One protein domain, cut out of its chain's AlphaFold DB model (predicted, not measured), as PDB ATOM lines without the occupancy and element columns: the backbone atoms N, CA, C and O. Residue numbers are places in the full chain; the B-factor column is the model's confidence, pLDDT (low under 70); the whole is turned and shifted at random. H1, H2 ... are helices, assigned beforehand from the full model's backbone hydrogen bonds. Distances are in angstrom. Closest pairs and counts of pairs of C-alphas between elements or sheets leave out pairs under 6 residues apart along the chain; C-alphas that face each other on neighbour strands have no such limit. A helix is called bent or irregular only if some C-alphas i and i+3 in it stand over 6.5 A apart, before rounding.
ATOM      1  N   ASN A 102     -13.534  23.247   3.936       97.44
ATOM      2  CA  ASN A 102     -12.165  22.726   3.889       97.44
ATOM      3  C   ASN A 102     -11.226  23.636   3.091       97.44
ATOM      4  O   ASN A 102     -10.131  23.932   3.562       97.44
ATOM      5  N   ALA A 103     -11.661  24.129   1.925       97.50
ATOM      6  CA  ALA A 103     -10.855  25.044   1.118       97.50
ATOM      7  C   ALA A 103     -10.561  26.355   1.869       97.50
ATOM      8  O   ALA A 103      -9.444  26.867   1.816       97.50
ATOM      9  N   SER A 104     -11.542  26.879   2.615       97.88
ATOM     10  CA  SER A 104     -11.344  28.084   3.429       97.88
ATOM     11  C   SER A 104     -10.431  27.831   4.637       97.88
ATOM     12  O   SER A 104      -9.606  28.681   4.962       97.88
ATOM     13  N   SER A 105     -10.520  26.656   5.266       98.19
ATOM     14  CA  SER A 105      -9.607  26.253   6.349       98.19
ATOM     15  C   SER A 105      -8.167  26.111   5.849       98.19
ATOM     16  O   SER A 105      -7.229  26.593   6.479       98.19
ATOM     17  N   GLU A 106      -7.974  25.504   4.677       98.31
ATOM     18  CA  GLU A 106      -6.651  25.382   4.064       98.31
ATOM     19  C   GLU A 106      -6.065  26.755   3.706       98.31
ATOM     20  O   GLU A 106      -4.891  27.015   3.978       98.31
ATOM     21  N   ALA A 107      -6.885  27.664   3.169       98.31
ATOM     22  CA  ALA A 107      -6.481  29.045   2.927       98.31
ATOM     23  C   ALA A 107      -6.043  29.748   4.224       98.31
ATOM     24  O   ALA A 107      -5.003  30.404   4.231       98.31
ATOM     25  N   ALA A 108      -6.771  29.556   5.332       98.31
ATOM     26  CA  ALA A 108      -6.388  30.107   6.632       98.31
ATOM     27  C   ALA A 108      -4.999  29.617   7.074       98.31
ATOM     28  O   ALA A 108      -4.153  30.429   7.438       98.31
ATOM     29  N   ARG A 109      -4.714  28.312   6.965       98.50
ATOM     30  CA  ARG A 109      -3.398  27.748   7.325       98.50
ATOM     31  C   ARG A 109      -2.266  28.272   6.450       98.50
ATOM     32  O   ARG A 109      -1.190  28.565   6.967       98.50
ATOM     33  N   ARG A 110      -2.502  28.428   5.143       98.62
ATOM     34  CA  ARG A 110      -1.526  29.044   4.228       98.62
ATOM     35  C   ARG A 110      -1.222  30.485   4.641       98.62
ATOM     36  O   ARG A 110      -0.054  30.850   4.699       98.62
ATOM     37  N   MET A 111      -2.246  31.262   5.000       98.56
ATOM     38  CA  MET A 111      -2.074  32.634   5.491       98.56
ATOM     39  C   MET A 111      -1.339  32.692   6.840       98.56
ATOM     40  O   MET A 111      -0.518  33.579   7.034       98.56
ATOM     41  N   ILE A 112      -1.547  31.730   7.750       98.50
ATOM     42  CA  ILE A 112      -0.764  31.626   9.000       98.50
ATOM     43  C   ILE A 112       0.711  31.344   8.698       98.50
ATOM     44  O   ILE A 112       1.592  31.987   9.269       98.50
ATOM     45  N   ALA A 113       0.995  30.398   7.799       98.50
ATOM     46  CA  ALA A 113       2.364  30.074   7.403       98.50
ATOM     47  C   ALA A 113       3.062  31.282   6.752       98.50
ATOM     48  O   ALA A 113       4.200  31.594   7.099       98.50
ATOM     49  N   GLN A 114       2.354  32.000   5.876       98.56
ATOM     50  CA  GLN A 114       2.839  33.237   5.269       98.56
ATOM     51  C   GLN A 114       3.100  34.321   6.324       98.56
ATOM     52  O   GLN A 114       4.208  34.848   6.382       98.56
ATOM     53  N   ALA A 115       2.132  34.595   7.203       98.50
ATOM     54  CA  ALA A 115       2.277  35.573   8.280       98.50
ATOM     55  C   ALA A 115       3.471  35.248   9.190       98.50
ATOM     56  O   ALA A 115       4.184  36.146   9.624       98.50
ATOM     57  N   THR A 116       3.723  33.961   9.447       98.56
ATOM     58  CA  THR A 116       4.868  33.501  10.246       98.56
ATOM     59  C   THR A 116       6.195  33.765   9.529       98.56
ATOM     60  O   THR A 116       7.143  34.244  10.145       98.56
ATOM     61  N   ALA A 117       6.281  33.496   8.223       98.50
ATOM     62  CA  ALA A 117       7.478  33.791   7.433       98.50
ATOM     63  C   ALA A 117       7.760  35.306   7.348       98.50
ATOM     64  O   ALA A 117       8.907  35.741   7.466       98.50
ATOM     65  N   GLU A 118       6.715  36.117   7.192       98.50
ATOM     66  CA  GLU A 118       6.800  37.582   7.184       98.50
ATOM     67  C   GLU A 118       7.206  38.131   8.561       98.50
ATOM     68  O   GLU A 118       8.064  39.005   8.651       98.50
ATOM     69  N   TYR A 119       6.662  37.574   9.645       98.38
ATOM     70  CA  TYR A 119       7.053  37.903  11.018       98.38
ATOM     71  C   TYR A 119       8.535  37.581  11.272       98.38
ATOM     72  O   TYR A 119       9.289  38.444  11.719       98.38
ATOM     73  N   ASN A 120       8.996  36.394  10.870       97.94
ATOM     74  CA  ASN A 120      10.395  35.977  11.021       97.94
ATOM     75  C   ASN A 120      11.384  36.824  10.198       97.94
ATOM     76  O   ASN A 120      12.566  36.877  10.528       97.94
ATOM     77  N   SER A 121      10.920  37.475   9.128       98.19
ATOM     78  CA  SER A 121      11.711  38.404   8.306       98.19
ATOM     79  C   SER A 121      11.519  39.875   8.698       98.19
ATOM     80  O   SER A 121      11.995  40.767   7.998       98.19
ATOM     81  N   HIS A 122      10.834  40.139   9.818       97.69
ATOM     82  CA  HIS A 122      10.519  41.476  10.331       97.69
ATOM     83  C   HIS A 122       9.673  42.343   9.376       97.69
ATOM     84  O   HIS A 122       9.640  43.571   9.485       97.69
ATOM     85  N   ALA A 123       8.929  41.721   8.458       97.94
ATOM     86  CA  ALA A 123       7.980  42.378   7.563       97.94
ATOM     87  C   ALA A 123       6.630  42.620   8.269       97.94
ATOM     88  O   ALA A 123       5.586  42.113   7.854       97.94
ATOM     89  N   TRP A 124       6.642  43.402   9.354       97.31
ATOM     90  CA  TRP A 124       5.528  43.515  10.310       97.31
ATOM     91  C   TRP A 124       4.173  43.880   9.696       97.31
ATOM     92  O   TRP A 124       3.151  43.333  10.101       97.31
ATOM     93  N   MET A 125       4.149  44.792   8.720       97.12
ATOM     94  CA  MET A 125       2.906  45.226   8.066       97.12
ATOM     95  C   MET A 125       2.285  44.120   7.204       97.12
ATOM     96  O   MET A 125       1.063  43.945   7.210       97.12
ATOM     97  N   SER A 126       3.122  43.370   6.482       98.25
ATOM     98  CA  SER A 126       2.677  42.216   5.701       98.25
ATOM     99  C   SER A 126       2.189  41.116   6.636       98.25
ATOM    100  O   SER A 126       1.049  40.679   6.502       98.25
ATOM    101  N   ALA A 127       2.978  40.799   7.671       98.38
ATOM    102  CA  ALA A 127       2.640  39.782   8.662       98.38
ATOM    103  C   ALA A 127       1.296  40.070   9.352       98.38
ATOM    104  O   ALA A 127       0.461  39.176   9.495       98.38
ATOM    105  N   GLU A 128       1.053  41.329   9.740       98.00
ATOM    106  CA  GLU A 128      -0.225  41.773  10.312       98.00
ATOM    107  C   GLU A 128      -1.385  41.553   9.330       98.00
ATOM    108  O   GLU A 128      -2.437  41.036   9.715       98.00
ATOM    109  N   THR A 129      -1.202  41.929   8.062       98.25
ATOM    110  CA  THR A 129      -2.229  41.783   7.020       98.25
ATOM    111  C   THR A 129      -2.570  40.310   6.798       98.25
ATOM    112  O   THR A 129      -3.742  39.933   6.891       98.25
ATOM    113  N   SER A 130      -1.554  39.469   6.615       98.56
ATOM    114  CA  SER A 130      -1.683  38.022   6.440       98.56
ATOM    115  C   SER A 130      -2.355  37.356   7.651       98.56
ATOM    116  O   SER A 130      -3.250  36.525   7.487       98.56
ATOM    117  N   ALA A 131      -2.014  37.759   8.881       98.44
ATOM    118  CA  ALA A 131      -2.647  37.231  10.092       98.44
ATOM    119  C   ALA A 131      -4.136  37.617  10.192       98.44
ATOM    120  O   ALA A 131      -4.976  36.782  10.537       98.44
ATOM    121  N   TRP A 132      -4.506  38.852   9.833       98.44
ATOM    122  CA  TRP A 132      -5.914  39.252   9.754       98.44
ATOM    123  C   TRP A 132      -6.683  38.477   8.677       98.44
ATOM    124  O   TRP A 132      -7.842  38.107   8.892       98.44
ATOM    125  N   GLU A 133      -6.066  38.223   7.524       98.62
ATOM    126  CA  GLU A 133      -6.663  37.413   6.461       98.62
ATOM    127  C   GLU A 133      -6.833  35.949   6.867       98.62
ATOM    128  O   GLU A 133      -7.873  35.358   6.565       98.62
ATOM    129  N   ALA A 134      -5.886  35.388   7.621       98.56
ATOM    130  CA  ALA A 134      -6.013  34.054   8.197       98.56
ATOM    131  C   ALA A 134      -7.257  33.936   9.089       98.56
ATOM    132  O   ALA A 134      -8.058  33.017   8.904       98.56
ATOM    133  N   ILE A 135      -7.472  34.890  10.007       98.50
ATOM    134  CA  ILE A 135      -8.659  34.889  10.879       98.50
ATOM    135  C   ILE A 135      -9.937  35.012  10.036       98.50
ATOM    136  O   ILE A 135     -10.891  34.273  10.267       98.50
ATOM    137  N   ARG A 136      -9.945  35.875   9.009       98.50
ATOM    138  CA  ARG A 136     -11.083  36.025   8.083       98.50
ATOM    139  C   ARG A 136     -11.435  34.705   7.387       98.50
ATOM    140  O   ARG A 136     -12.610  34.335   7.345       98.50
ATOM    141  N   HIS A 137     -10.442  33.993   6.852       98.44
ATOM    142  CA  HIS A 137     -10.637  32.691   6.205       98.44
ATOM    143  C   HIS A 137     -11.095  31.609   7.190       98.44
ATOM    144  O   HIS A 137     -11.974  30.811   6.854       98.44
ATOM    145  N   ALA A 138     -10.573  31.616   8.417       98.44
ATOM    146  CA  ALA A 138     -11.007  30.710   9.473       98.44
ATOM    147  C   ALA A 138     -12.470  30.966   9.882       98.44
ATOM    148  O   ALA A 138     -13.254  30.026   9.989       98.44
ATOM    149  N   SER A 139     -12.885  32.229  10.030       98.12
ATOM    150  CA  SER A 139     -14.286  32.584  10.297       98.12
ATOM    151  C   SER A 139     -15.223  32.152   9.165       98.12
ATOM    152  O   SER A 139     -16.287  31.595   9.428       98.12
ATOM    153  N   ALA A 140     -14.822  32.356   7.907       97.69
ATOM    154  CA  ALA A 140     -15.599  31.908   6.753       97.69
ATOM    155  C   ALA A 140     -15.730  30.375   6.704       97.69
ATOM    156  O   ALA A 140     -16.797  29.864   6.366       97.69
ATOM    157  N   ALA A 141     -14.683  29.637   7.088       97.75
ATOM    158  CA  ALA A 141     -14.734  28.181   7.190       97.75
ATOM    159  C   ALA A 141     -15.762  27.712   8.234       97.75
ATOM    160  O   ALA A 141     -16.560  26.822   7.949       97.75
ATOM    161  N   VAL A 142     -15.810  28.353   9.407       97.25
ATOM    162  CA  VAL A 142     -16.803  28.059  10.461       97.25
ATOM    163  C   VAL A 142     -18.233  28.285   9.961       97.25
ATOM    164  O   VAL A 142     -19.107  27.435  10.163       97.25
ATOM    165  N   ASP A 143     -18.472  29.402   9.271       96.25
ATOM    166  CA  ASP A 143     -19.791  29.729   8.725       96.25
ATOM    167  C   ASP A 143     -20.212  28.730   7.634       96.25
ATOM    168  O   ASP A 143     -21.343  28.236   7.636       96.25
ATOM    169  N   LEU A 144     -19.293  28.374   6.726       95.38
ATOM    170  CA  LEU A 144     -19.531  27.364   5.692       95.38
ATOM    171  C   LEU A 144     -19.800  25.989   6.303       95.38
ATOM    172  O   LEU A 144     -20.767  25.345   5.903       95.38
ATOM    173  N   SER A 145     -19.008  25.576   7.296       96.19
ATOM    174  CA  SER A 145     -19.180  24.301   7.994       96.19
ATOM    175  C   SER A 145     -20.549  24.213   8.662       96.19
ATOM    176  O   SER A 145     -21.264  23.229   8.484       96.19
ATOM    177  N   THR A 146     -20.966  25.264   9.373       95.06
ATOM    178  CA  THR A 146     -22.276  25.320  10.042       95.06
ATOM    179  C   THR A 146     -23.417  25.117   9.042       95.06
ATOM    180  O   THR A 146     -24.341  24.338   9.280       95.06
ATOM    181  N   GLN A 147     -23.320  25.765   7.880       92.69
ATOM    182  CA  GLN A 147     -24.305  25.639   6.807       92.69
ATOM    183  C   GLN A 147     -24.251  24.278   6.084       92.69
ATOM    184  O   GLN A 147     -25.284  23.788   5.630       92.69
ATOM    185  N   GLU A 148     -23.069  23.668   5.941       92.56
ATOM    186  CA  GLU A 148     -22.884  22.329   5.357       92.56
ATOM    187  C   GLU A 148     -23.554  21.243   6.211       92.56
ATOM    188  O   GLU A 148     -24.182  20.343   5.659       92.56
ATOM    189  N   HIS A 149     -23.517  21.385   7.540       94.12
ATOM    190  CA  HIS A 149     -24.200  20.493   8.487       94.12
ATOM    191  C   HIS A 149     -25.723  20.713   8.561       94.12
ATOM    192  O   HIS A 149     -26.402  20.076   9.362       94.12
ATOM    193  N   GLY A 150     -26.280  21.606   7.736       88.81
ATOM    194  CA  GLY A 150     -27.722  21.851   7.678       88.81
ATOM    195  C   GLY A 150     -28.277  22.618   8.879       88.81
ATOM    196  O   GLY A 150     -29.495  22.753   8.995       88.81
ATOM    197  N   TYR A 151     -27.419  23.159   9.751       87.50
ATOM    198  CA  TYR A 151     -27.872  24.082  10.780       87.50
ATOM    199  C   TYR A 151     -28.318  25.373  10.099       87.50
ATOM    200  O   TYR A 151     -27.511  26.126   9.546       87.50
ATOM    201  N   ALA A 152     -29.628  25.622  10.119       77.94
ATOM    202  CA  ALA A 152     -30.157  26.916   9.743       77.94
ATOM    203  C   ALA A 152     -29.531  27.951  10.678       77.94
ATOM    204  O   ALA A 152     -29.739  27.908  11.892       77.94
ATOM    205  N   ILE A 153     -28.749  28.873  10.117       75.12
ATOM    206  CA  ILE A 153     -28.342  30.071  10.840       75.12
ATOM    207  C   ILE A 153     -29.642  30.829  11.080       75.12
ATOM    208  O   ILE A 153     -30.158  31.491  10.177       75.12
ATOM    209  N   ALA A 154     -30.225  30.657  12.267       76.00
ATOM    210  CA  ALA A 154     -31.363  31.451  12.684       76.00
ATOM    211  C   ALA A 154     -30.954  32.913  12.489       76.00
ATOM    212  O   ALA A 154     -29.904  33.324  12.983       76.00
ATOM    213  N   GLY A 155     -31.736  33.689  11.733       79.69
ATOM    214  CA  GLY A 155     -31.340  35.034  11.292       79.69
ATOM    215  C   GLY A 155     -31.007  36.017  12.426       79.69
ATOM    216  O   GLY A 155     -30.538  37.120  12.162       79.69
ATOM    217  N   SER A 156     -31.230  35.628  13.682       83.12
ATOM    218  CA  SER A 156     -30.871  36.371  14.884       83.12
ATOM    219  C   SER A 156     -29.425  36.177  15.352       83.12
ATOM    220  O   SER A 156     -28.881  37.096  15.965       83.12
ATOM    221  N   THR A 157     -28.777  35.032  15.097       90.50
ATOM    222  CA  THR A 157     -27.416  34.789  15.604       90.50
ATOM    223  C   THR A 157     -26.368  35.344  14.641       90.50
ATOM    224  O   THR A 157     -26.338  34.923  13.481       90.50
ATOM    225  N   PRO A 158     -25.501  36.276  15.078       94.31
ATOM    226  CA  PRO A 158     -24.401  36.757  14.254       94.31
ATOM    227  C   PRO A 158     -23.479  35.607  13.832       94.31
ATOM    228  O   PRO A 158     -23.163  34.721  14.621       94.31
ATOM    229  N   THR A 159     -23.057  35.627  12.569       96.44
ATOM    230  CA  THR A 159     -22.123  34.640  12.018       96.44
ATOM    231  C   THR A 159     -20.708  34.854  12.561       96.44
ATOM    232  O   THR A 159     -20.383  35.939  13.061       96.44
ATOM    233  N   ALA A 160     -19.831  33.858  12.439       97.00
ATOM    234  CA  ALA A 160     -18.439  33.983  12.862       97.00
ATOM    235  C   ALA A 160     -17.723  35.112  12.102       97.00
ATOM    236  O   ALA A 160     -17.014  35.911  12.716       97.00
ATOM    237  N   ALA A 161     -17.963  35.257  10.792       97.31
ATOM    238  CA  ALA A 161     -17.411  36.364  10.008       97.31
ATOM    239  C   ALA A 161     -17.910  37.740  10.488       97.31
ATOM    240  O   ALA A 161     -17.160  38.723  10.481       97.31
ATOM    241  N   LYS A 162     -19.165  37.820  10.951       97.44
ATOM    242  CA  LYS A 162     -19.725  39.048  11.526       97.44
ATOM    243  C   LYS A 162     -19.074  39.377  12.870       97.44
ATOM    244  O   LYS A 162     -18.649  40.515  13.049       97.44
ATOM    245  N   HIS A 163     -18.922  38.399  13.767       98.00
ATOM    246  CA  HIS A 163     -18.184  38.570  15.025       98.00
ATOM    247  C   HIS A 163     -16.749  39.054  14.790       98.00
ATOM    248  O   HIS A 163     -16.311  40.017  15.417       98.00
ATOM    249  N   PHE A 164     -16.039  38.441  13.840       98.19
ATOM    250  CA  PHE A 164     -14.699  38.870  13.450       98.19
ATOM    251  C   PHE A 164     -14.666  40.334  12.987       98.19
ATOM    252  O   PHE A 164     -13.843  41.116  13.461       98.19
ATOM    253  N   THR A 165     -15.587  40.722  12.100       98.06
ATOM    254  CA  THR A 165     -15.668  42.096  11.579       98.06
ATOM    255  C   THR A 165     -15.956  43.098  12.697       98.06
ATOM    256  O   THR A 165     -15.279  44.120  12.792       98.06
ATOM    257  N   MET A 166     -16.907  42.782  13.582       98.00
ATOM    258  CA  MET A 166     -17.246  43.606  14.746       98.00
ATOM    259  C   MET A 166     -16.046  43.785  15.681       98.00
ATOM    260  O   MET A 166     -15.785  44.895  16.137       98.00
ATOM    261  N   ALA A 167     -15.281  42.721  15.930       98.31
ATOM    262  CA  ALA A 167     -14.099  42.802  16.776       98.31
ATOM    263  C   ALA A 167     -12.952  43.594  16.145       98.31
ATOM    264  O   ALA A 167     -12.338  44.421  16.816       98.31
ATOM    265  N   LYS A 168     -12.667  43.364  14.856       98.25
ATOM    266  CA  LYS A 168     -11.634  44.108  14.126       98.25
ATOM    267  C   LYS A 168     -11.950  45.603  14.124       98.25
ATOM    268  O   LYS A 168     -11.066  46.409  14.399       98.25
ATOM    269  N   GLN A 169     -13.211  45.958  13.878       98.38
ATOM    270  CA  GLN A 169     -13.671  47.342  13.928       98.38
ATOM    271  C   GLN A 169     -13.514  47.942  15.328       98.38
ATOM    272  O   GLN A 169     -12.984  49.040  15.460       98.38
ATOM    273  N   ALA A 170     -13.891  47.205  16.376       98.06
ATOM    274  CA  ALA A 170     -13.735  47.669  17.750       98.06
ATOM    275  C   ALA A 170     -12.263  47.888  18.147       98.06
ATOM    276  O   ALA A 170     -11.966  48.855  18.837       98.06
ATOM    277  N   ILE A 171     -11.329  47.051  17.676       97.94
ATOM    278  CA  ILE A 171      -9.883  47.257  17.893       97.94
ATOM    279  C   ILE A 171      -9.387  48.523  17.187       97.94
ATOM    280  O   ILE A 171      -8.557  49.239  17.741       97.94
ATOM    281  N   ILE A 172      -9.871  48.807  15.975       97.31
ATOM    282  CA  ILE A 172      -9.520  50.037  15.249       97.31
ATOM    283  C   ILE A 172     -10.053  51.255  16.012       97.31
ATOM    284  O   ILE A 172      -9.283  52.159  16.316       97.31
ATOM    285  N   GLU A 173     -11.328  51.227  16.396       97.62
ATOM    286  CA  GLU A 173     -12.001  52.290  17.153       97.62
ATOM    287  C   GLU A 173     -11.368  52.507  18.545       97.62
ATOM    288  O   GLU A 173     -11.271  53.636  19.021       97.62
ATOM    289  N   ALA A 174     -10.839  51.462  19.192       97.56
ATOM    290  CA  ALA A 174     -10.118  51.591  20.462       97.56
ATOM    291  C   ALA A 174      -8.871  52.492  20.359       97.56
ATOM    292  O   ALA A 174      -8.507  53.154  21.335       97.56
ATOM    293  N   ARG A 175      -8.216  52.532  19.188       97.00
ATOM    294  CA  ARG A 175      -6.984  53.313  18.956       97.00
ATOM    295  C   ARG A 175      -7.234  54.810  18.908       97.00
ATOM    296  O   ARG A 175      -6.322  55.577  19.209       97.00
ATOM    297  N   ASP A 176      -8.452  55.235  18.590       96.94
ATOM    298  CA  ASP A 176      -8.791  56.659  18.543       96.94
ATOM    299  C   ASP A 176      -8.741  57.306  19.938       96.94
ATOM    300  O   ASP A 176      -8.494  58.506  20.064       96.94
ATOM    301  N   PHE A 177      -8.860  56.499  20.998       96.69
ATOM    302  CA  PHE A 177      -8.707  56.935  22.387       96.69
ATOM    303  C   PHE A 177      -7.254  56.896  22.900       96.69
ATOM    304  O   PHE A 177      -6.999  57.364  24.006       96.69
ATOM    305  N   ALA A 178      -6.283  56.425  22.102       93.31
ATOM    306  CA  ALA A 178      -4.865  56.333  22.488       93.31
ATOM    307  C   ALA A 178      -4.161  57.693  22.672       93.31
ATOM    308  O   ALA A 178      -2.995  57.739  23.058       93.31
ATOM    309  N   GLY A 179      -4.816  58.803  22.316       89.44
ATOM    310  CA  GLY A 179      -4.208  60.136  22.335       89.44
ATOM    311  C   GLY A 179      -3.306  60.446  21.136       89.44
ATOM    312  O   GLY A 179      -2.636  61.477  21.131       89.44
ATOM    313  N   SER A 180      -3.326  59.620  20.080       88.56
ATOM    314  CA  SER A 180      -2.575  59.857  18.829       88.56
ATOM    315  C   SER A 180      -2.878  61.216  18.176       88.56
ATOM    316  O   SER A 180      -2.064  61.723  17.406       88.56
ATOM    317  N   TYR A 181      -4.035  61.810  18.487       88.69
ATOM    318  CA  TYR A 181      -4.506  63.089  17.950       88.69
ATOM    319  C   TYR A 181      -4.501  64.237  18.979       88.69
ATOM    320  O   TYR A 181      -5.104  65.280  18.732       88.69
ATOM    321  N   GLY A 182      -3.831  64.062  20.125       92.25
ATOM    322  CA  GLY A 182      -3.786  65.036  21.220       92.25
ATOM    323  C   GLY A 182      -4.515  64.565  22.487       92.25
ATOM    324  O   GLY A 182      -4.972  63.421  22.548       92.25
ATOM    325  N   PRO A 183      -4.607  65.423  23.523       93.88
ATOM    326  CA  PRO A 183      -5.280  65.076  24.770       93.88
ATOM    327  C   PRO A 183      -6.762  64.774  24.519       93.88
ATOM    328  O   PRO A 183      -7.461  65.526  23.840       93.88
ATOM    329  N   VAL A 184      -7.231  63.660  25.076       95.81
ATOM    330  CA  VAL A 184      -8.598  63.165  24.898       95.81
ATOM    331  C   VAL A 184      -9.439  63.611  26.098       95.81
ATOM    332  O   VAL A 184      -9.485  62.928  27.119       95.81
ATOM    333  N   ASP A 185     -10.052  64.791  25.986       95.69
ATOM    334  CA  ASP A 185     -10.998  65.339  26.966       95.69
ATOM    335  C   ASP A 185     -12.429  64.805  26.756       95.69
ATOM    336  O   ASP A 185     -12.733  64.177  25.740       95.69
ATOM    337  N   ASP A 186     -13.342  65.064  27.696       95.44
ATOM    338  CA  ASP A 186     -14.726  64.556  27.647       95.44
ATOM    339  C   ASP A 186     -15.458  64.958  26.348       95.44
ATOM    340  O   ASP A 186     -16.264  64.203  25.788       95.44
ATOM    341  N   ALA A 187     -15.160  66.155  25.831       95.44
ATOM    342  CA  ALA A 187     -15.706  66.649  24.574       95.44
ATOM    343  C   ALA A 187     -15.158  65.868  23.366       95.44
ATOM    344  O   ALA A 187     -15.931  65.509  22.466       95.44
ATOM    345  N   ALA A 188     -13.856  65.567  23.345       96.06
ATOM    346  CA  ALA A 188     -13.234  64.709  22.346       96.06
ATOM    347  C   ALA A 188     -13.779  63.281  22.420       96.06
ATOM    348  O   ALA A 188     -14.155  62.755  21.375       96.06
ATOM    349  N   ILE A 189     -13.922  62.692  23.615       96.50
ATOM    350  CA  ILE A 189     -14.498  61.347  23.798       96.50
ATOM    351  C   ILE A 189     -15.881  61.277  23.161       96.50
ATOM    352  O   ILE A 189     -16.156  60.378  22.368       96.50
ATOM    353  N   ARG A 190     -16.746  62.261  23.437       96.56
ATOM    354  CA  ARG A 190     -18.090  62.320  22.849       96.56
ATOM    355  C   ARG A 190     -18.062  62.462  21.327       96.56
ATOM    356  O   ARG A 190     -18.894  61.861  20.647       96.56
ATOM    357  N   ARG A 191     -17.147  63.270  20.783       96.56
ATOM    358  CA  ARG A 191     -17.002  63.468  19.330       96.56
ATOM    359  C   ARG A 191     -16.513  62.195  18.638       96.56
ATOM    360  O   ARG A 191     -17.097  61.822  17.626       96.56
ATOM    361  N   ILE A 192     -15.493  61.548  19.198       96.81
ATOM    362  CA  ILE A 192     -14.912  60.290  18.713       96.81
ATOM    363  C   ILE A 192     -15.980  59.190  18.751       96.81
ATOM    364  O   ILE A 192     -16.344  58.651  17.710       96.81
ATOM    365  N   ALA A 193     -16.605  58.966  19.913       96.88
ATOM    366  CA  ALA A 193     -17.633  57.940  20.094       96.88
ATOM    367  C   ALA A 193     -18.836  58.097  19.147       96.88
ATOM    368  O   ALA A 193     -19.414  57.099  18.727       96.88
ATOM    369  N   ARG A 194     -19.211  59.328  18.770       97.00
ATOM    370  CA  ARG A 194     -20.282  59.574  17.787       97.00
ATOM    371  C   ARG A 194     -19.908  59.116  16.373       97.00
ATOM    372  O   ARG A 194     -20.798  58.763  15.608       97.00
ATOM    373  N   GLY A 195     -18.627  59.177  16.014       96.81
ATOM    374  CA  GLY A 195     -18.130  58.743  14.707       96.81
ATOM    375  C   GLY A 195     -17.953  57.229  14.589       96.81
ATOM    376  O   GLY A 195     -17.801  56.722  13.482       96.81
ATOM    377  N   HIS A 196     -17.974  56.510  15.712       97.69
ATOM    378  CA  HIS A 196     -17.755  55.070  15.744       97.69
ATOM    379  C   HIS A 196     -18.993  54.298  15.290       97.69
ATOM    380  O   HIS A 196     -20.129  54.613  15.641       97.69
ATOM    381  N   SER A 197     -18.757  53.239  14.525       97.00
ATOM    382  CA  SER A 197     -19.796  52.388  13.948       97.00
ATOM    383  C   SER A 197     -20.345  51.351  14.930       97.00
ATOM    384  O   SER A 197     -21.486  50.915  14.785       97.00
ATOM    385  N   SER A 198     -19.561  50.953  15.936       96.06
ATOM    386  CA  SER A 198     -19.971  49.935  16.912       96.06
ATOM    387  C   SER A 198     -21.001  50.430  17.934       96.06
ATOM    388  O   SER A 198     -21.736  49.617  18.495       96.06
ATOM    389  N   GLY A 199     -21.064  51.744  18.187       95.44
ATOM    390  CA  GLY A 199     -22.023  52.354  19.112       95.44
ATOM    391  C   GLY A 199     -21.919  51.876  20.569       95.44
ATOM    392  O   GLY A 199     -22.919  51.922  21.285       95.44
ATOM    393  N   LEU A 200     -20.750  51.394  21.019       95.94
ATOM    394  CA  LEU A 200     -20.573  50.827  22.368       95.94
ATOM    395  C   LEU A 200     -20.719  51.865  23.484       95.94
ATOM    396  O   LEU A 200     -21.361  51.610  24.503       95.94
ATOM    397  N   ILE A 201     -20.135  53.047  23.283       96.38
ATOM    398  CA  ILE A 201     -20.195  54.134  24.257       96.38
ATOM    399  C   ILE A 201     -21.495  54.903  24.056       96.38
ATOM    400  O   ILE A 201     -21.711  55.548  23.027       96.38
ATOM    401  N   ARG A 202     -22.350  54.893  25.080       95.31
ATOM    402  CA  ARG A 202     -23.548  55.734  25.107       95.31
ATOM    403  C   ARG A 202     -23.136  57.193  25.284       95.31
ATOM    404  O   ARG A 202     -22.337  57.519  26.159       95.31
ATOM    405  N   LEU A 203     -23.708  58.089  24.481       92.81
ATOM    406  CA  LEU A 203     -23.358  59.515  24.518       92.81
ATOM    407  C   LEU A 203     -23.634  60.147  25.893       92.81
ATOM    408  O   LEU A 203     -22.884  61.025  26.319       92.81
ATOM    409  N   ASP A 204     -24.636  59.643  26.613       92.44
ATOM    410  CA  ASP A 204     -25.007  60.130  27.944       92.44
ATOM    411  C   ASP A 204     -23.954  59.798  29.014       92.44
ATOM    412  O   ASP A 204     -23.771  60.569  29.952       92.44
ATOM    413  N   SER A 205     -23.197  58.702  28.858       90.56
ATOM    414  CA  SER A 205     -22.147  58.294  29.806       90.56
ATOM    415  C   SER A 205     -20.784  58.943  29.543       90.56
ATOM    416  O   SER A 205     -19.832  58.689  30.273       90.56
ATOM    417  N   THR A 206     -20.660  59.789  28.515       91.75
ATOM    418  CA  THR A 206     -19.366  60.383  28.114       91.75
ATOM    419  C   THR A 206     -18.812  61.409  29.100       91.75
ATOM    420  O   THR A 206     -17.632  61.714  29.030       91.75
ATOM    421  N   GLN A 207     -19.630  61.943  30.014       92.00
ATOM    422  CA  GLN A 207     -19.198  62.985  30.963       92.00
ATOM    423  C   GLN A 207     -18.304  62.463  32.092       92.00
ATOM    424  O   GLN A 207     -17.633  63.245  32.749       92.00
ATOM    425  N   THR A 208     -18.334  61.160  32.365       94.38
ATOM    426  CA  THR A 208     -17.565  60.546  33.460       94.38
ATOM    427  C   THR A 208     -16.539  59.539  32.964       94.38
ATOM    428  O   THR A 208     -15.777  59.011  33.768       94.38
ATOM    429  N   LEU A 209     -16.567  59.220  31.670       96.12
ATOM    430  CA  LEU A 209     -15.783  58.146  31.082       96.12
ATOM    431  C   LEU A 209     -14.394  58.659  30.718       96.12
ATOM    432  O   LEU A 209     -14.273  59.590  29.928       96.12
ATOM    433  N   LYS A 210     -13.347  58.027  31.247       96.75
ATOM    434  CA  LYS A 210     -11.964  58.348  30.863       96.75
ATOM    435  C   LYS A 210     -11.587  57.672  29.544       96.75
ATOM    436  O   LYS A 210     -12.123  56.622  29.205       96.75
ATOM    437  N   ALA A 211     -10.593  58.217  28.839       96.12
ATOM    438  CA  ALA A 211     -10.092  57.635  27.589       96.12
ATOM    439  C   ALA A 211      -9.647  56.167  27.749       96.12
ATOM    440  O   ALA A 211     -10.031  55.329  26.941       96.12
ATOM    441  N   ASN A 212      -8.941  55.830  28.835       96.19
ATOM    442  CA  ASN A 212      -8.532  54.445  29.108       96.19
ATOM    443  C   ASN A 212      -9.738  53.515  29.325       96.19
ATOM    444  O   ASN A 212      -9.766  52.413  28.796       96.19
ATOM    445  N   GLU A 213     -10.768  53.977  30.042       96.62
ATOM    446  CA  GLU A 213     -11.993  53.197  30.268       96.62
ATOM    447  C   GLU A 213     -12.769  52.986  28.961       96.62
ATOM    448  O   GLU A 213     -13.341  51.919  28.741       96.62
ATOM    449  N   ALA A 214     -12.772  53.987  28.075       96.94
ATOM    450  CA  ALA A 214     -13.300  53.856  26.725       96.94
ATOM    451  C   ALA A 214     -12.522  52.788  25.939       96.94
ATOM    452  O   ALA A 214     -13.138  51.844  25.445       96.94
ATOM    453  N   THR A 215     -11.189  52.880  25.874       97.00
ATOM    454  CA  THR A 215     -10.328  51.873  25.230       97.00
ATOM    455  C   THR A 215     -10.620  50.465  25.751       97.00
ATOM    456  O   THR A 215     -10.833  49.554  24.950       97.00
ATOM    457  N   ASP A 216     -10.703  50.291  27.070       97.06
ATOM    458  CA  ASP A 216     -10.962  48.997  27.701       97.06
ATOM    459  C   ASP A 216     -12.332  48.423  27.312       97.06
ATOM    460  O   ASP A 216     -12.432  47.229  27.032       97.06
ATOM    461  N   GLN A 217     -13.384  49.248  27.215       97.56
ATOM    462  CA  GLN A 217     -14.708  48.794  26.761       97.56
ATOM    463  C   GLN A 217     -14.688  48.275  25.317       97.56
ATOM    464  O   GLN A 217     -15.304  47.250  25.016       97.56
ATOM    465  N   TYR A 218     -13.965  48.953  24.421       98.31
ATOM    466  CA  TYR A 218     -13.807  48.506  23.035       98.31
ATOM    467  C   TYR A 218     -12.999  47.214  22.933       98.31
ATOM    468  O   TYR A 218     -13.394  46.293  22.212       98.31
ATOM    469  N   LEU A 219     -11.886  47.122  23.664       98.06
ATOM    470  CA  LEU A 219     -11.056  45.921  23.680       98.06
ATOM    471  C   LEU A 219     -11.789  44.738  24.327       98.06
ATOM    472  O   LEU A 219     -11.683  43.619  23.832       98.06
ATOM    473  N   ASP A 220     -12.601  44.954  25.363       98.06
ATOM    474  CA  ASP A 220     -13.414  43.889  25.955       98.06
ATOM    475  C   ASP A 220     -14.505  43.388  24.994       98.06
ATOM    476  O   ASP A 220     -14.718  42.180  24.829       98.06
ATOM    477  N   PHE A 221     -15.146  44.306  24.269       98.38
ATOM    478  CA  PHE A 221     -16.080  43.941  23.212       98.38
ATOM    479  C   PHE A 221     -15.392  43.164  22.082       98.38
ATOM    480  O   PHE A 221     -15.909  42.143  21.624       98.38
ATOM    481  N   ALA A 222     -14.204  43.589  21.650       98.50
ATOM    482  CA  ALA A 222     -13.427  42.851  20.663       98.50
ATOM    483  C   ALA A 222     -13.055  41.451  21.167       98.50
ATOM    484  O   ALA A 222     -13.247  40.467  20.450       98.50
ATOM    485  N   ARG A 223     -12.601  41.342  22.422       98.50
ATOM    486  CA  ARG A 223     -12.242  40.080  23.075       98.50
ATOM    487  C   ARG A 223     -13.402  39.093  23.070       98.50
ATOM    488  O   ARG A 223     -13.222  37.948  22.665       98.50
ATOM    489  N   THR A 224     -14.588  39.520  23.500       98.44
ATOM    490  CA  THR A 224     -15.770  38.645  23.566       98.44
ATOM    491  C   THR A 224     -16.202  38.149  22.185       98.44
ATOM    492  O   THR A 224     -16.513  36.970  22.038       98.44
ATOM    493  N   ASN A 225     -16.146  39.002  21.159       98.44
ATOM    494  CA  ASN A 225     -16.456  38.617  19.780       98.44
ATOM    495  C   ASN A 225     -15.392  37.678  19.177       98.44
ATOM    496  O   ASN A 225     -15.740  36.677  18.551       98.44
ATOM    497  N   LEU A 226     -14.100  37.946  19.393       98.62
ATOM    498  CA  LEU A 226     -13.018  37.071  18.925       98.62
ATOM    499  C   LEU A 226     -13.013  35.723  19.643       98.62
ATOM    500  O   LEU A 226     -12.739  34.712  19.005       98.62
ATOM    501  N   ALA A 227     -13.371  35.674  20.927       98.50
ATOM    502  CA  ALA A 227     -13.468  34.422  21.671       98.50
ATOM    503  C   ALA A 227     -14.499  33.459  21.057       98.50
ATOM    504  O   ALA A 227     -14.269  32.251  21.046       98.50
ATOM    505  N   VAL A 228     -15.600  33.972  20.490       98.25
ATOM    506  CA  VAL A 228     -16.580  33.149  19.752       98.25
ATOM    507  C   VAL A 228     -15.938  32.514  18.516       98.25
ATOM    508  O   VAL A 228     -16.112  31.320  18.277       98.25
ATOM    509  N   VAL A 229     -15.154  33.289  17.762       98.38
ATOM    510  CA  VAL A 229     -14.446  32.801  16.568       98.38
ATOM    511  C   VAL A 229     -13.360  31.790  16.947       98.38
ATOM    512  O   VAL A 229     -13.300  30.705  16.371       98.38
ATOM    513  N   ALA A 230     -12.542  32.110  17.951       98.50
ATOM    514  CA  ALA A 230     -11.483  31.241  18.456       98.50
ATOM    515  C   ALA A 230     -12.037  29.923  19.011       98.50
ATOM    516  O   ALA A 230     -11.425  28.881  18.816       98.50
ATOM    517  N   LYS A 231     -13.219  29.935  19.644       98.31
ATOM    518  CA  LYS A 231     -13.894  28.717  20.117       98.31
ATOM    519  C   LYS A 231     -14.226  27.749  18.985       98.31
ATOM    520  O   LYS A 231     -14.143  26.539  19.171       98.31
ATOM    521  N   ALA A 232     -14.607  28.277  17.826       98.00
ATOM    522  CA  ALA A 232     -14.995  27.471  16.677       98.00
ATOM    523  C   ALA A 232     -13.807  27.045  15.792       98.00
ATOM    524  O   ALA A 232     -13.948  26.111  15.008       98.00
ATOM    525  N   SER A 233     -12.649  27.709  15.899       98.25
ATOM    526  CA  SER A 233     -11.479  27.425  15.062       98.25
ATOM    527  C   SER A 233     -10.160  27.595  15.818       98.25
ATOM    528  O   SER A 233      -9.807  28.690  16.259       98.25
ATOM    529  N   THR A 234      -9.384  26.510  15.892       98.12
ATOM    530  CA  THR A 234      -8.013  26.518  16.425       98.12
ATOM    531  C   THR A 234      -7.072  27.366  15.571       98.12
ATOM    532  O   THR A 234      -6.237  28.079  16.120       98.12
ATOM    533  N   ASP A 235      -7.254  27.346  14.246       98.44
ATOM    534  CA  ASP A 235      -6.460  28.133  13.295       98.44
ATOM    535  C   ASP A 235      -6.670  29.640  13.548       98.44
ATOM    536  O   ASP A 235      -5.715  30.415  13.568       98.44
ATOM    537  N   ALA A 236      -7.906  30.060  13.858       98.50
ATOM    538  CA  ALA A 236      -8.187  31.441  14.252       98.50
ATOM    539  C   ALA A 236      -7.491  31.825  15.569       98.50
ATOM    540  O   ALA A 236      -6.912  32.905  15.655       98.50
ATOM    541  N   ALA A 237      -7.515  30.950  16.580       98.50
ATOM    542  CA  ALA A 237      -6.842  31.199  17.857       98.50
ATOM    543  C   ALA A 237      -5.314  31.327  17.688       98.50
ATOM    544  O   ALA A 237      -4.704  32.223  18.269       98.50
ATOM    545  N   GLN A 238      -4.706  30.482  16.848       98.38
ATOM    546  CA  GLN A 238      -3.284  30.566  16.507       98.38
ATOM    547  C   GLN A 238      -2.948  31.875  15.777       98.38
ATOM    548  O   GLN A 238      -1.978  32.543  16.128       98.38
ATOM    549  N   ALA A 239      -3.762  32.272  14.795       98.56
ATOM    550  CA  ALA A 239      -3.568  33.526  14.073       98.56
ATOM    551  C   ALA A 239      -3.695  34.758  14.990       98.56
ATOM    552  O   ALA A 239      -2.923  35.703  14.847       98.56
ATOM    553  N   MET A 240      -4.620  34.745  15.960       98.69
ATOM    554  CA  MET A 240      -4.753  35.814  16.963       98.69
ATOM    555  C   MET A 240      -3.509  35.941  17.847       98.69
ATOM    556  O   MET A 240      -3.093  37.052  18.168       98.69
ATOM    557  N   ASP A 241      -2.913  34.821  18.241       98.62
ATOM    558  CA  ASP A 241      -1.706  34.820  19.061       98.62
ATOM    559  C   ASP A 241      -0.456  35.266  18.279       98.62
ATOM    560  O   ASP A 241       0.329  36.063  18.794       98.62
ATOM    561  N   LEU A 242      -0.322  34.860  17.010       98.50
ATOM    562  CA  LEU A 242       0.706  35.397  16.109       98.50
ATOM    563  C   LEU A 242       0.538  36.911  15.917       98.50
ATOM    564  O   LEU A 242       1.500  37.669  16.011       98.50
ATOM    565  N   LEU A 243      -0.698  37.369  15.712       98.31
ATOM    566  CA  LEU A 243      -1.015  38.788  15.598       98.31
ATOM    567  C   LEU A 243      -0.650  39.563  16.874       98.31
ATOM    568  O   LEU A 243      -0.116  40.667  16.791       98.31
ATOM    569  N   ALA A 244      -0.874  38.979  18.053       98.38
ATOM    570  CA  ALA A 244      -0.440  39.566  19.318       98.38
ATOM    571  C   ALA A 244       1.090  39.705  19.395       98.38
ATOM    572  O   ALA A 244       1.576  40.755  19.808       98.38
ATOM    573  N   ALA A 245       1.843  38.688  18.960       98.19
ATOM    574  CA  ALA A 245       3.305  38.754  18.893       98.19
ATOM    575  C   ALA A 245       3.787  39.871  17.947       98.19
ATOM    576  O   ALA A 245       4.638  40.670  18.333       98.19
ATOM    577  N   ILE A 246       3.164  40.007  16.767       98.31
ATOM    578  CA  ILE A 246       3.453  41.088  15.807       98.31
ATOM    579  C   ILE A 246       3.261  42.475  16.450       98.31
ATOM    580  O   ILE A 246       4.115  43.350  16.290       98.31
ATOM    581  N   TYR A 247       2.171  42.701  17.196       97.88
ATOM    582  CA  TYR A 247       1.946  43.990  17.869       97.88
ATOM    583  C   TYR A 247       3.000  44.293  18.937       97.88
ATOM    584  O   TYR A 247       3.438  45.441  19.035       97.88
ATOM    585  N   LEU A 248       3.401  43.289  19.722       97.38
ATOM    586  CA  LEU A 248       4.400  43.458  20.778       97.38
ATOM    587  C   LEU A 248       5.779  43.797  20.211       97.38
ATOM    588  O   LEU A 248       6.412  44.729  20.697       97.38
ATOM    589  N   GLU A 249       6.214  43.106  19.158       97.62
ATOM    590  CA  GLU A 249       7.533  43.346  18.561       97.62
ATOM    591  C   GLU A 249       7.601  44.632  17.744       97.62
ATOM    592  O   GLU A 249       8.625  45.316  17.759       97.62
ATOM    593  N   ARG A 250       6.508  45.018  17.072       96.69
ATOM    594  CA  ARG A 250       6.464  46.305  16.367       96.69
ATOM    595  C   ARG A 250       6.530  47.491  17.333       96.69
ATOM    596  O   ARG A 250       7.059  48.535  16.961       96.69
ATOM    597  N   ALA A 251       5.949  47.352  18.528       95.00
ATOM    598  CA  ALA A 251       5.908  48.376  19.574       95.00
ATOM    599  C   ALA A 251       5.427  49.770  19.098       95.00
ATOM    600  O   ALA A 251       5.830  50.803  19.635       95.00
ATOM    601  N   ASP A 252       4.537  49.825  18.096       95.12
ATOM    602  CA  ASP A 252       4.021  51.099  17.583       95.12
ATOM    603  C   ASP A 252       3.046  51.729  18.582       95.12
ATOM    604  O   ASP A 252       1.905  51.277  18.728       95.12
ATOM    605  N   SER A 253       3.494  52.812  19.221       91.00
ATOM    606  CA  SER A 253       2.732  53.624  20.181       91.00
ATOM    607  C   SER A 253       1.319  54.001  19.715       91.00
ATOM    608  O   SER A 253       0.408  54.055  20.539       91.00
ATOM    609  N   LYS A 254       1.089  54.173  18.404       91.56
ATOM    610  CA  LYS A 254      -0.231  54.529  17.852       91.56
ATOM    611  C   LYS A 254      -1.257  53.402  17.946       91.56
ATOM    612  O   LYS A 254      -2.454  53.641  17.805       91.56
ATOM    613  N   THR A 255      -0.800  52.167  18.143       90.62
ATOM    614  CA  THR A 255      -1.645  50.965  18.089       90.62
ATOM    615  C   THR A 255      -1.968  50.369  19.454       90.62
ATOM    616  O   THR A 255      -2.606  49.319  19.503       90.62
ATOM    617  N   ILE A 256      -1.568  51.033  20.550       95.38
ATOM    618  CA  ILE A 256      -1.706  50.533  21.932       95.38
ATOM    619  C   ILE A 256      -1.279  49.048  21.995       95.38
ATOM    620  O   ILE A 256      -2.106  48.163  22.252       95.38
ATOM    621  N   PRO A 257      -0.010  48.737  21.666       96.38
ATOM    622  CA  PRO A 257       0.401  47.387  21.283       96.38
ATOM    623  C   PRO A 257       0.165  46.369  22.402       96.38
ATOM    624  O   PRO A 257      -0.394  45.307  22.146       96.38
ATOM    625  N   SER A 258       0.489  46.720  23.652       96.62
ATOM    626  CA  SER A 258       0.287  45.842  24.812       96.62
ATOM    627  C   SER A 258      -1.197  45.542  25.075       96.62
ATOM    628  O   SER A 258      -1.573  44.374  25.190       96.62
ATOM    629  N   GLY A 259      -2.065  46.561  25.075       97.00
ATOM    630  CA  GLY A 259      -3.508  46.381  25.289       97.00
ATOM    631  C   GLY A 259      -4.163  45.537  24.192       97.00
ATOM    632  O   GLY A 259      -4.908  44.597  24.482       97.00
ATOM    633  N   THR A 260      -3.819  45.803  22.928       97.81
ATOM    634  CA  THR A 260      -4.320  45.031  21.779       97.81
ATOM    635  C   THR A 260      -3.819  43.584  21.816       97.81
ATOM    636  O   THR A 260      -4.615  42.653  21.675       97.81
ATOM    637  N   ALA A 261      -2.525  43.360  22.064       98.12
ATOM    638  CA  ALA A 261      -1.950  42.020  22.173       98.12
ATOM    639  C   ALA A 261      -2.563  41.218  23.334       98.12
ATOM    640  O   ALA A 261      -2.866  40.032  23.185       98.12
ATOM    641  N   LEU A 262      -2.802  41.867  24.478       98.19
ATOM    642  CA  LEU A 262      -3.445  41.246  25.633       98.19
ATOM    643  C   LEU A 262      -4.896  40.854  25.325       98.19
ATOM    644  O   LEU A 262      -5.311  39.740  25.651       98.19
ATOM    645  N   CYS A 263      -5.652  41.731  24.657       98.25
ATOM    646  CA  CYS A 263      -7.000  41.444  24.166       98.25
ATOM    647  C   CYS A 263      -7.020  40.197  23.264       98.25
ATOM    648  O   CYS A 263      -7.807  39.277  23.502       98.25
ATOM    649  N   LEU A 264      -6.126  40.136  22.271       98.62
ATOM    650  CA  LEU A 264      -6.022  39.022  21.322       98.62
ATOM    651  C   LEU A 264      -5.687  37.692  22.016       98.62
ATOM    652  O   LEU A 264      -6.391  36.702  21.805       98.62
ATOM    653  N   ARG A 265      -4.673  37.661  22.894       98.38
ATOM    654  CA  ARG A 265      -4.299  36.435  23.628       98.38
ATOM    655  C   ARG A 265      -5.388  35.972  24.594       98.38
ATOM    656  O   ARG A 265      -5.670  34.777  24.662       98.38
ATOM    657  N   ARG A 266      -6.050  36.896  25.304       98.50
ATOM    658  CA  ARG A 266      -7.192  36.561  26.176       98.50
ATOM    659  C   ARG A 266      -8.363  35.989  25.377       98.50
ATOM    660  O   ARG A 266      -8.971  35.023  25.825       98.50
ATOM    661  N   ALA A 267      -8.663  36.545  24.203       98.56
ATOM    662  CA  ALA A 267      -9.709  36.022  23.327       98.56
ATOM    663  C   ALA A 267      -9.382  34.609  22.819       98.56
ATOM    664  O   ALA A 267     -10.236  33.723  22.879       98.56
ATOM    665  N   ALA A 268      -8.137  34.389  22.382       98.44
ATOM    666  CA  ALA A 268      -7.660  33.086  21.930       98.44
ATOM    667  C   ALA A 268      -7.771  32.026  23.040       98.44
ATOM    668  O   ALA A 268      -8.367  30.971  22.813       98.44
ATOM    669  N   LEU A 269      -7.286  32.323  24.255       98.38
ATOM    670  CA  LEU A 269      -7.376  31.405  25.398       98.38
ATOM    671  C   LEU A 269      -8.825  31.172  25.849       98.38
ATOM    672  O   LEU A 269      -9.195  30.048  26.160       98.38
ATOM    673  N   GLN A 270      -9.674  32.203  25.855       98.44
ATOM    674  CA  GLN A 270     -11.089  32.044  26.203       98.44
ATOM    675  C   GLN A 270     -11.828  31.135  25.211       98.44
ATOM    676  O   GLN A 270     -12.713  30.379  25.614       98.44
ATOM    677  N   GLY A 271     -11.486  31.213  23.922       98.44
ATOM    678  CA  GLY A 271     -12.017  30.307  22.907       98.44
ATOM    679  C   GLY A 271     -11.473  28.882  23.040       98.44
ATOM    680  O   GLY A 271     -12.218  27.923  22.853       98.44
ATOM    681  N   GLN A 272     -10.198  28.742  23.406       98.38
ATOM    682  CA  GLN A 272      -9.477  27.470  23.506       98.38
ATOM    683  C   GLN A 272      -8.907  27.253  24.924       98.38
ATOM    684  O   GLN A 272      -7.687  27.230  25.099       98.38
ATOM    685  N   PRO A 273      -9.758  27.067  25.956       98.31
ATOM    686  CA  PRO A 273      -9.324  27.047  27.360       98.31
ATOM    687  C   PRO A 273      -8.419  25.865  27.724       98.31
ATOM    688  O   PRO A 273      -7.713  25.924  28.728       98.31
ATOM    689  N   ASN A 274      -8.427  24.809  26.909       98.06
ATOM    690  CA  ASN A 274      -7.631  23.598  27.112       98.06
ATOM    691  C   ASN A 274      -6.308  23.622  26.327       98.06
ATOM    692  O   ASN A 274      -5.660  22.587  26.208       98.06
TER     693      ASN A 274
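This is residues 102 to 274 of the 430 residues of an uncharacterized protein of Rubripirellula tenax (UniProt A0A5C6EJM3). Six helices form an up-and-down bundle, each running against the one before it: H1, H2 and H3, with the longest helix H2 between the other two, form one layer, H6 packs on H3 and H7 on H1 and H2, and H8 packs on H6 and H7. H4 and H5 make a small head at one end, and residues 147 to 152 stick out elsewhere. The 173 printed residues include eight named helices, H1 to H8 in chain order, and no named strand; the class is all helix. The whole is compact, with a radius of gyration of the C-alphas of 16.8 A and spans of 49 by 44 by 28 A.

Find C-alpha 124 at (5.528, 43.515, 10.310); from there H2, residues 124 to 148, runs 35.8 A. Before it, H1, residues 102 to 120, starts at (-12.165, 22.726, 3.889) and covers 27.1 A. Next look for H3, residues 160 to 175; H4, residues 186 to 195; H5, residues 203 to 207, irregular, with C-alphas 204 and 207 7.1 A apart; H6, residues 211 to 232, 32.4 A long; H7, residues 234 to 250; and H8, residues 257 to 271, which ends with C-alpha 271 at (-12.017, 30.307, 22.907).

The hub, H7, touches H2 at Ala 236 and Ile 135, closest C-alphas 4.8 A apart, opposite ways at 16 degrees, a shallow tilt. H1 and H2 form a hairpin, C-alphas 115 and 127 closest at 4.2 A. H3 touches H6, C-alphas 167 and 222 closest at 3.9 A. H4 touches H5, C-alphas 190 and 206 closest at 5.8 A. Every O i to N i+4 pair is within hydrogen-bond range in H1, H2, H4, H7 and H8; H3 has 11 of 12, H6 17 of 18, and H5 0 of 1, with 1 of 2 O i to N i+3 pairs.

The C-alphas farthest apart, Gly 150 and Pro 183, are 51.6 A apart. The printed part has no cut; the link from H2 to H3 is long. No printed residue is under 70 in pLDDT.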